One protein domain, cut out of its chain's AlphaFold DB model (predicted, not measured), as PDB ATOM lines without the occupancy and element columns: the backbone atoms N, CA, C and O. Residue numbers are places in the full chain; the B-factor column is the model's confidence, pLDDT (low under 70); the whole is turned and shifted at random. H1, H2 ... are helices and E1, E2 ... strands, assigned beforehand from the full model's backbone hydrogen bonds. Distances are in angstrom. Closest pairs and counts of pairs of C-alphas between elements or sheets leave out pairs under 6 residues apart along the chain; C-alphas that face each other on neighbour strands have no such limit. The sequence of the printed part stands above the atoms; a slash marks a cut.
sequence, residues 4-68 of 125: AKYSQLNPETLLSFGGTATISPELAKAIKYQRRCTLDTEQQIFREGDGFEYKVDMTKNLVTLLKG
ATOM      1  N   ALA A   4      14.107   5.481  23.295       51.38
ATOM      2  CA  ALA A   4      13.971   4.809  21.998       51.38
ATOM      3  C   ALA A   4      15.155   5.067  21.028       51.38
ATOM      4  O   ALA A   4      15.332   4.339  20.056       51.38
ATOM      5  N   LYS A   5      16.015   6.067  21.301       51.12
ATOM      6  CA  LYS A   5      17.304   6.256  20.604       51.12
ATOM      7  C   LYS A   5      18.360   5.189  20.925       51.12
ATOM      8  O   LYS A   5      19.337   5.077  20.190       51.12
ATOM      9  N   TYR A   6      18.205   4.436  22.011       62.50
ATOM     10  CA  TYR A   6      19.027   3.267  22.302       62.50
ATOM     11  C   TYR A   6      18.429   2.073  21.567       62.50
ATOM     12  O   TYR A   6      17.324   1.635  21.879       62.50
ATOM     13  N   SER A   7      19.183   1.525  20.611       62.72
ATOM     14  CA  SER A   7      18.750   0.386  19.792       62.72
ATOM     15  C   SER A   7      18.233  -0.786  20.633       62.72
ATOM     16  O   SER A   7      17.246  -1.408  20.269       62.72
ATOM     17  N   GLN A   8      18.830  -1.031  21.804       70.81
ATOM     18  CA  GLN A   8      18.456  -2.125  22.709       70.81
ATOM     19  C   GLN A   8      17.047  -2.009  23.315       70.81
ATOM     20  O   GLN A   8      16.535  -2.997  23.833       70.81
ATOM     21  N   LEU A   9      16.427  -0.826  23.280       75.56
ATOM     22  CA  LEU A   9      15.080  -0.583  23.812       75.56
ATOM     23  C   LEU A   9      14.062  -0.296  22.706       75.56
ATOM     24  O   LEU A   9      12.885  -0.080  22.993       75.56
ATOM     25  N   ASN A  10      14.481  -0.359  21.440       79.69
ATOM     26  CA  ASN A  10      13.556  -0.366  20.319       79.69
ATOM     27  C   ASN A  10      12.686  -1.644  20.394       79.69
ATOM     28  O   ASN A  10      13.236  -2.746  20.501       79.69
ATOM     29  N   PRO A  11      11.345  -1.533  20.339       79.50
ATOM     30  CA  PRO A  11      10.451  -2.688  20.324       79.50
ATOM     31  C   PRO A  11      10.789  -3.721  19.251       79.50
ATOM     32  O   PRO A  11      10.716  -4.909  19.535       79.50
ATOM     33  N   GLU A  12      11.189  -3.296  18.050       80.06
ATOM     34  CA  GLU A  12      11.566  -4.203  16.958       80.06
ATOM     35  C   GLU A  12      12.782  -5.047  17.343       80.06
ATOM     36  O   GLU A  12      12.782  -6.265  17.174       80.06
ATOM     37  N   THR A  13      13.786  -4.407  17.947       81.75
ATOM     38  CA  THR A  13      14.986  -5.078  18.451       81.75
ATOM     39  C   THR A  13      14.665  -6.007  19.616       81.75
ATOM     40  O   THR A  13      15.165  -7.120  19.671       81.75
ATOM     41  N   LEU A  14      13.805  -5.605  20.552       83.69
ATOM     42  CA  LEU A  14      13.418  -6.496  21.647       83.69
ATOM     43  C   LEU A  14      12.622  -7.698  21.144       83.69
ATOM     44  O   LEU A  14      12.839  -8.806  21.625       83.69
ATOM     45  N   LEU A  15      11.726  -7.502  20.176       84.81
ATOM     46  CA  LEU A  15      10.947  -8.580  19.577       84.81
ATOM     47  C   LEU A  15      11.838  -9.598  18.868       84.81
ATOM     48  O   LEU A  15      11.594 -10.791  19.043       84.81
ATOM     49  N   SER A  16      12.898  -9.173  18.170       82.31
ATOM     50  CA  SER A  16      13.846 -10.116  17.558       82.31
ATOM     51  C   SER A  16      14.544 -11.019  18.590       82.31
ATOM     52  O   SER A  16      14.854 -12.170  18.293       82.31
ATOM     53  N   PHE A  17      14.669 -10.564  19.844       83.31
ATOM     54  CA  PHE A  17      15.130 -11.364  20.989       83.31
ATOM     55  C   PHE A  17      14.007 -12.093  21.757       83.31
ATOM     56  O   PHE A  17      14.211 -12.558  22.877       83.31
ATOM     57  N   GLY A  18      12.801 -12.207  21.196       79.06
ATOM     58  CA  GLY A  18      11.655 -12.843  21.864       79.06
ATOM     59  C   GLY A  18      10.930 -11.929  22.858       79.06
ATOM     60  O   GLY A  18      10.176 -12.391  23.715       79.06
ATOM     61  N   GLY A  19      11.144 -10.619  22.756       82.56
ATOM     62  CA  GLY A  19      10.519  -9.597  23.588       82.56
ATOM     63  C   GLY A  19      11.225  -9.349  24.920       82.56
ATOM     64  O   GLY A  19      10.711  -8.597  25.747       82.56
ATOM     65  N   THR A  20      12.367  -9.992  25.162       87.00
ATOM     66  CA  THR A  20      13.183  -9.807  26.365       87.00
ATOM     67  C   THR A  20      14.661  -9.852  26.005       87.00
ATOM     68  O   THR A  20      15.100 -10.786  25.345       87.00
ATOM     69  N   ALA A  21      15.436  -8.875  26.470       87.81
ATOM     70  CA  ALA A  21      16.873  -8.827  26.227       87.81
ATOM     71  C   ALA A  21      17.645  -8.318  27.448       87.81
ATOM     72  O   ALA A  21      17.129  -7.556  28.269       87.81
ATOM     73  N   THR A  22      18.908  -8.727  27.542       88.38
ATOM     74  CA  THR A  22      19.861  -8.160  28.499       88.38
ATOM     75  C   THR A  22      20.357  -6.814  27.976       88.38
ATOM     76  O   THR A  22      20.783  -6.705  26.827       88.38
ATOM     77  N   ILE A  23      20.323  -5.793  28.827       86.12
ATOM     78  CA  ILE A  23      20.825  -4.449  28.532       86.12
ATOM     79  C   ILE A  23      22.189  -4.220  29.178       86.12
ATOM     80  O   ILE A  23      22.566  -4.889  30.143       86.12
ATOM     81  N   SER A  24      22.942  -3.251  28.657       84.62
ATOM     82  CA  SER A  24      24.224  -2.903  29.262       84.62
ATOM     83  C   SER A  24      24.046  -2.264  30.653       84.62
ATOM     84  O   SER A  24      23.038  -1.590  30.908       84.62
ATOM     85  N   PRO A  25      25.024  -2.414  31.565       81.38
ATOM     86  CA  PRO A  25      25.006  -1.743  32.865       81.38
ATOM     87  C   PRO A  25      24.918  -0.213  32.758       81.38
ATOM     88  O   PRO A  25      24.330   0.445  33.619       81.38
ATOM     89  N   GLU A  26      25.491   0.372  31.704       82.00
ATOM     90  CA  GLU A  26      25.418   1.805  31.411       82.00
ATOM     91  C   GLU A  26      23.985   2.223  31.081       82.00
ATOM     92  O   GLU A  26      23.506   3.234  31.599       82.00
ATOM     93  N   LEU A  27      23.282   1.421  30.274       79.88
ATOM     94  CA  LEU A  27      21.889   1.668  29.922       79.88
ATOM     95  C   LEU A  27      20.972   1.487  31.135       79.88
ATOM     96  O   LEU A  27      20.113   2.331  31.378       79.88
ATOM     97  N   ALA A  28      21.211   0.466  31.960       79.62
ATOM     98  CA  ALA A  28      20.479   0.268  33.209       79.62
ATOM     99  C   ALA A  28      20.625   1.487  34.140       79.62
ATOM    100  O   ALA A  28      19.639   2.024  34.653       79.62
ATOM    101  N   LYS A  29      21.852   2.002  34.306       79.00
ATOM    102  CA  LYS A  29      22.092   3.246  35.055       79.00
ATOM    103  C   LYS A  29      21.352   4.430  34.429       79.00
ATOM    104  O   LYS A  29      20.728   5.187  35.165       79.00
ATOM    105  N   ALA A  30      21.384   4.586  33.106       78.50
ATOM    106  CA  ALA A  30      20.698   5.679  32.418       78.50
ATOM    107  C   ALA A  30      19.175   5.656  32.650       78.50
ATOM    108  O   ALA A  30      18.606   6.697  32.980       78.50
ATOM    109  N   ILE A  31      18.544   4.476  32.576       76.12
ATOM    110  CA  ILE A  31      17.118   4.274  32.891       76.12
ATOM    111  C   ILE A  31      16.821   4.726  34.328       76.12
ATOM    112  O   ILE A  31      15.868   5.467  34.560       76.12
ATOM    113  N   LYS A  32      17.674   4.353  35.294       73.12
ATOM    114  CA  LYS A  32      17.510   4.729  36.712       73.12
ATOM    115  C   LYS A  32      17.486   6.244  36.939       73.12
ATOM    116  O   LYS A  32      16.795   6.717  37.836       73.12
ATOM    117  N   TYR A  33      18.269   7.000  36.172       71.38
ATOM    118  CA  TYR A  33      18.432   8.446  36.359       71.38
ATOM    119  C   TYR A  33      17.451   9.294  35.539       71.38
ATOM    120  O   TYR A  33      17.484  10.529  35.606       71.38
ATOM    121  N   GLN A  34      16.564   8.674  34.761       67.50
ATOM    122  CA  GLN A  34      15.688   9.399  33.855       67.50
ATOM    123  C   GLN A  34      14.459   9.970  34.582       67.50
ATOM    124  O   GLN A  34      13.502   9.275  34.894       67.50
ATOM    125  N   ARG A  35      14.461  11.291  34.810       50.88
ATOM    126  CA  ARG A  35      13.405  12.015  35.553       50.88
ATOM    127  C   ARG A  35      12.051  12.157  34.838       50.88
ATOM    128  O   ARG A  35      11.081  12.533  35.481       50.88
ATOM    129  N   ARG A  36      11.983  11.944  33.516       52.28
ATOM    130  CA  ARG A  36      10.753  12.134  32.706       52.28
ATOM    131  C   ARG A  36       9.911  10.867  32.544       52.28
ATOM    132  O   ARG A  36       8.859  10.927  31.919       52.28
ATOM    133  N   CYS A  37      10.370   9.754  33.098       52.84
ATOM    134  CA  CYS A  37       9.715   8.461  33.006       52.84
ATOM    135  C   CYS A  37       9.285   8.059  34.413       52.84
ATOM    136  O   CYS A  37      10.088   8.105  35.345       52.84
ATOM    137  N   THR A  38       8.016   7.700  34.587       54.22
ATOM    138  CA  THR A  38       7.539   7.160  35.859       54.22
ATOM    139  C   THR A  38       8.060   5.734  35.950       54.22
ATOM    140  O   THR A  38       7.463   4.821  35.383       54.22
ATOM    141  N   LEU A  39       9.217   5.548  36.585       55.19
ATOM    142  CA  LEU A  39       9.614   4.222  37.029       55.19
ATOM    143  C   LEU A  39       8.689   3.885  38.197       55.19
ATOM    144  O   LEU A  39       8.847   4.431  39.288       55.19
ATOM    145  N   ASP A  40       7.696   3.038  37.955       60.62
ATOM    146  CA  ASP A  40       6.946   2.441  39.051       60.62
ATOM    147  C   ASP A  40       7.916   1.499  39.769       60.62
ATOM    148  O   ASP A  40       8.212   0.406  39.288       60.62
ATOM    149  N   THR A  41       8.509   1.972  40.864       56.78
ATOM    150  CA  THR A  41       9.534   1.241  41.616       56.78
ATOM    151  C   THR A  41       8.995  -0.028  42.263       56.78
ATOM    152  O   THR A  41       9.781  -0.935  42.528       56.78
ATOM    153  N   GLU A  42       7.682  -0.114  42.489       55.53
ATOM    154  CA  GLU A  42       7.043  -1.303  43.057       55.53
ATOM    155  C   GLU A  42       6.867  -2.392  41.994       55.53
ATOM    156  O   GLU A  42       7.056  -3.575  42.278       55.53
ATOM    157  N   GLN A  43       6.577  -2.002  40.749       56.72
ATOM    158  CA  GLN A  43       6.353  -2.943  39.642       56.72
ATOM    159  C   GLN A  43       7.552  -3.098  38.695       56.72
ATOM    160  O   GLN A  43       7.544  -3.972  37.821       56.72
ATOM    161  N   GLN A  44       8.587  -2.273  38.874       70.62
ATOM    162  CA  GLN A  44       9.754  -2.153  37.998       70.62
ATOM    163  C   GLN A  44       9.377  -1.846  36.540       70.62
ATOM    164  O   GLN A  44      10.000  -2.342  35.598       70.62
ATOM    165  N   ILE A  45       8.322  -1.051  36.345       73.25
ATOM    166  CA  ILE A  45       7.823  -0.694  35.015       73.25
ATOM    167  C   ILE A  45       8.397   0.657  34.613       73.25
ATOM    168  O   ILE A  45       8.246   1.653  35.317       73.25
ATOM    169  N   PHE A  46       9.027   0.683  33.449       73.38
ATOM    170  CA  PHE A  46       9.497   1.868  32.763       73.38
ATOM    171  C   PHE A  46       8.505   2.236  31.655       73.38
ATOM    172  O   PHE A  46       8.242   1.434  30.758       73.38
ATOM    173  N   ARG A  47       7.946   3.448  31.722       70.62
ATOM    174  CA  ARG A  47       7.042   3.986  30.696       70.62
ATOM    175  C   ARG A  47       7.693   5.160  29.983       70.62
ATOM    176  O   ARG A  47       8.144   6.113  30.623       70.62
ATOM    177  N   GLU A  48       7.708   5.102  28.660       69.50
ATOM    178  CA  GLU A  48       8.145   6.203  27.813       69.50
ATOM    179  C   GLU A  48       6.924   6.975  27.295       69.50
ATOM    180  O   GLU A  48       5.889   6.383  26.987       69.50
ATOM    181  N   GLY A  49       7.030   8.308  27.227       57.38
ATOM    182  CA  GLY A  49       5.912   9.213  26.917       57.38
ATOM    183  C   GLY A  49       5.217   8.963  25.572       57.38
ATOM    184  O   GLY A  49       4.097   9.422  25.382       57.38
ATOM    185  N   ASP A  50       5.843   8.184  24.691       61.31
ATOM    186  CA  ASP A  50       5.342   7.828  23.361       61.31
ATOM    187  C   ASP A  50       4.490   6.537  23.359       61.31
ATOM    188  O   ASP A  50       4.119   6.023  22.307       61.31
ATOM    189  N   GLY A  51       4.149   6.003  24.539       66.62
ATOM    190  CA  GLY A  51       3.243   4.857  24.684       66.62
ATOM    191  C   GLY A  51       3.930   3.493  24.777       66.62
ATOM    192  O   GLY A  51       3.234   2.471  24.791       66.62
ATOM    193  N   PHE A  52       5.261   3.474  24.885       78.50
ATOM    194  CA  PHE A  52       6.045   2.271  25.157       78.50
ATOM    195  C   PHE A  52       6.091   1.966  26.655       78.50
ATOM    196  O   PHE A  52       6.279   2.855  27.488       78.50
ATOM    197  N   GLU A  53       5.964   0.687  26.995       84.25
ATOM    198  CA  GLU A  53       6.093   0.199  28.362       84.25
ATOM    199  C   GLU A  53       7.020  -1.009  28.397       84.25
ATOM    200  O   GLU A  53       6.892  -1.937  27.595       84.25
ATOM    201  N   TYR A  54       7.918  -1.015  29.371       84.62
ATOM    202  CA  TYR A  54       8.921  -2.048  29.565       84.62
ATOM    203  C   TYR A  54       8.958  -2.437  31.035       84.62
ATOM    204  O   TYR A  54       8.829  -1.588  31.912       84.62
ATOM    205  N   LYS A  55       9.185  -3.711  31.324       85.62
ATOM    206  CA  LYS A  55       9.565  -4.165  32.658       85.62
ATOM    207  C   LYS A  55      11.080  -4.272  32.713       85.62
ATOM    208  O   LYS A  55      11.663  -4.913  31.843       85.62
ATOM    209  N   VAL A  56      11.702  -3.668  33.717       82.69
ATOM    210  CA  VAL A  56      13.161  -3.614  33.845       82.69
ATOM    211  C   VAL A  56      13.596  -4.277  35.148       82.69
ATOM    212  O   VAL A  56      13.446  -3.709  36.224       82.69
ATOM    213  N   ASP A  57      14.196  -5.459  35.055       83.81
ATOM    214  CA  ASP A  57      14.878  -6.091  36.181       83.81
ATOM    215  C   ASP A  57      16.309  -5.546  36.282       83.81
ATOM    216  O   ASP A  57      17.229  -5.976  35.585       83.81
ATOM    217  N   MET A  58      16.494  -4.593  37.193       77.31
ATOM    218  CA  MET A  58      17.780  -3.939  37.446       77.31
ATOM    219  C   MET A  58      18.796  -4.838  38.160       77.31
ATOM    220  O   MET A  58      19.978  -4.510  38.188       77.31
ATOM    221  N   THR A  59      18.369  -5.962  38.747       80.88
ATOM    222  CA  THR A  59      19.293  -6.923  39.373       80.88
ATOM    223  C   THR A  59      19.960  -7.815  38.333       80.88
ATOM    224  O   THR A  59      21.121  -8.185  38.487       80.88
ATOM    225  N   LYS A  60      19.239  -8.111  37.247       83.56
ATOM    226  CA  LYS A  60      19.709  -8.942  36.130       83.56
ATOM    227  C   LYS A  60      20.068  -8.138  34.880       83.56
ATOM    228  O   LYS A  60      20.499  -8.732  33.898       83.56
ATOM    229  N   ASN A  61      19.896  -6.814  34.917       85.69
ATOM    230  CA  ASN A  61      19.992  -5.917  33.764       85.69
ATOM    231  C   ASN A  61      19.168  -6.430  32.575       85.69
ATOM    232  O   ASN A  61      19.668  -6.542  31.459       85.69
ATOM    233  N   LEU A  62      17.911  -6.788  32.824       86.44
ATOM    234  CA  LEU A  62      17.046  -7.430  31.840       86.44
ATOM    235  C   LEU A  62      15.802  -6.582  31.595       86.44
ATOM    236  O   LEU A  62      15.188  -6.081  32.534       86.44
ATOM    237  N   VAL A  63      15.437  -6.421  30.327       86.94
ATOM    238  CA  VAL A  63      14.287  -5.622  29.905       86.94
ATOM    239  C   VAL A  63      13.338  -6.498  29.113       86.94
ATOM    240  O   VAL A  63      13.741  -7.160  28.162       86.94
ATOM    241  N   THR A  64      12.067  -6.469  29.497       87.81
ATOM    242  CA  THR A  64      10.963  -7.122  28.797       87.81
ATOM    243  C   THR A  64      10.031  -6.052  28.244       87.81
ATOM    244  O   THR A  64       9.568  -5.186  28.986       87.81
ATOM    245  N   LEU A  65       9.717  -6.121  26.954       88.25
ATOM    246  CA  LEU A  65       8.713  -5.260  26.334       88.25
ATOM    247  C   LEU A  65       7.312  -5.640  26.849       88.25
ATOM    248  O   LEU A  65       6.888  -6.789  26.766       88.25
ATOM    249  N   LEU A  66       6.567  -4.674  27.382       88.38
ATOM    250  CA  LEU A  66       5.177  -4.864  27.813       88.38
ATOM    251  C   LEU A  66       4.187  -4.257  26.828       88.38
ATOM    252  O   LEU A  66       3.121  -4.832  26.609       88.38
ATOM    253  N   LYS A  67       4.529  -3.112  26.244       88.19
ATOM    254  CA  LYS A  67       3.739  -2.416  25.234       88.19
ATOM    255  C   LYS A  67       4.682  -1.665  24.309       88.19
ATOM    256  O   LYS A  67       5.659  -1.082  24.771       88.19
ATOM    257  N   GLY A  68       4.375  -1.643  23.023       85.81
ATOM    258  CA  GLY A  68       5.118  -0.804  22.103       85.81
ATOM    259  C   GLY A  68       4.410  -0.575  20.788       85.81
ATOM    260  O   GLY A  68       3.409  -1.212  20.484       85.81
TER     261      GLY A  68
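AT A GLANCE: This is residues 4 to 68 of the 125 residues of an uncharacterized protein of Aeromonas caviae (UniProt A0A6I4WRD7). A small twisted sheet of four antiparallel strands has two short helices on one face, H2 slanting over E4 and H1 beside the strands near E1 and E4. A long link, residues 33 to 44, runs from H2 to the edge strand E2. The printed part has 65 residues, with elements in the order H1 E1 H2 E2 E3 E4 and sheet order E1, E4, E3, E2. The class is mixed, helices and strands, with 32 residues, under half, in named elements. It is compact, with a radius of gyration of the C-alphas of 10.5 A and spans of 28 by 24 by 21 A.

IN THESE COORDINATES: E4, residues 62 to 68, measures 16.8 A and ends at C-alpha 68 (5.118, -0.804, 22.103). E3 is residues 53 to 57, 13.3 A; E2 is 45 to 47, 6.4 A; E1 is 20 to 22, 7.2 A. H2, residues 25 to 32, measures 10.6 A. H1, residues 11 to 16, measures 8.6 A from C-alpha 11 (10.451, -2.688, 20.324).

HOW THE PARTS SIT: E2, E3 and E4 form a meander, each strand the antiparallel neighbour of the one before. Within hydrogen-bond range are N 55 and O 64 across the neighbour strands E3 and E4, at 2.8 A, N 46 and O 54 across the neighbours E2 and E3, at 2.7 A, and N 21 and O 63 across the neighbours E1 and E4, at 2.9 A. H2 is on the sheet, slantwise to E4 at 48 degrees on the local plane, at a height of 9.7 A over the sheet. H1, on the same face, is over none of the strands, its height of 4.4 A only just above the sheet's level. The closest C-alphas of H1 and E4, Pro 11 and Gly 68, are 5.9 A apart. H1 and H2 are apart. In both helices every O i to N i+4 pair is within hydrogen-bond range.

THE WHOLE: The farthest C-alphas, Ser 16 and Arg 35, are 28.5 A apart. The printed part has no cut. The link from H2 to E2 is long; the others are tight. Mean pLDDT of the printed part is 74.9, with residues 4 to 7, 34 to 43 and 48 to 51 under 70.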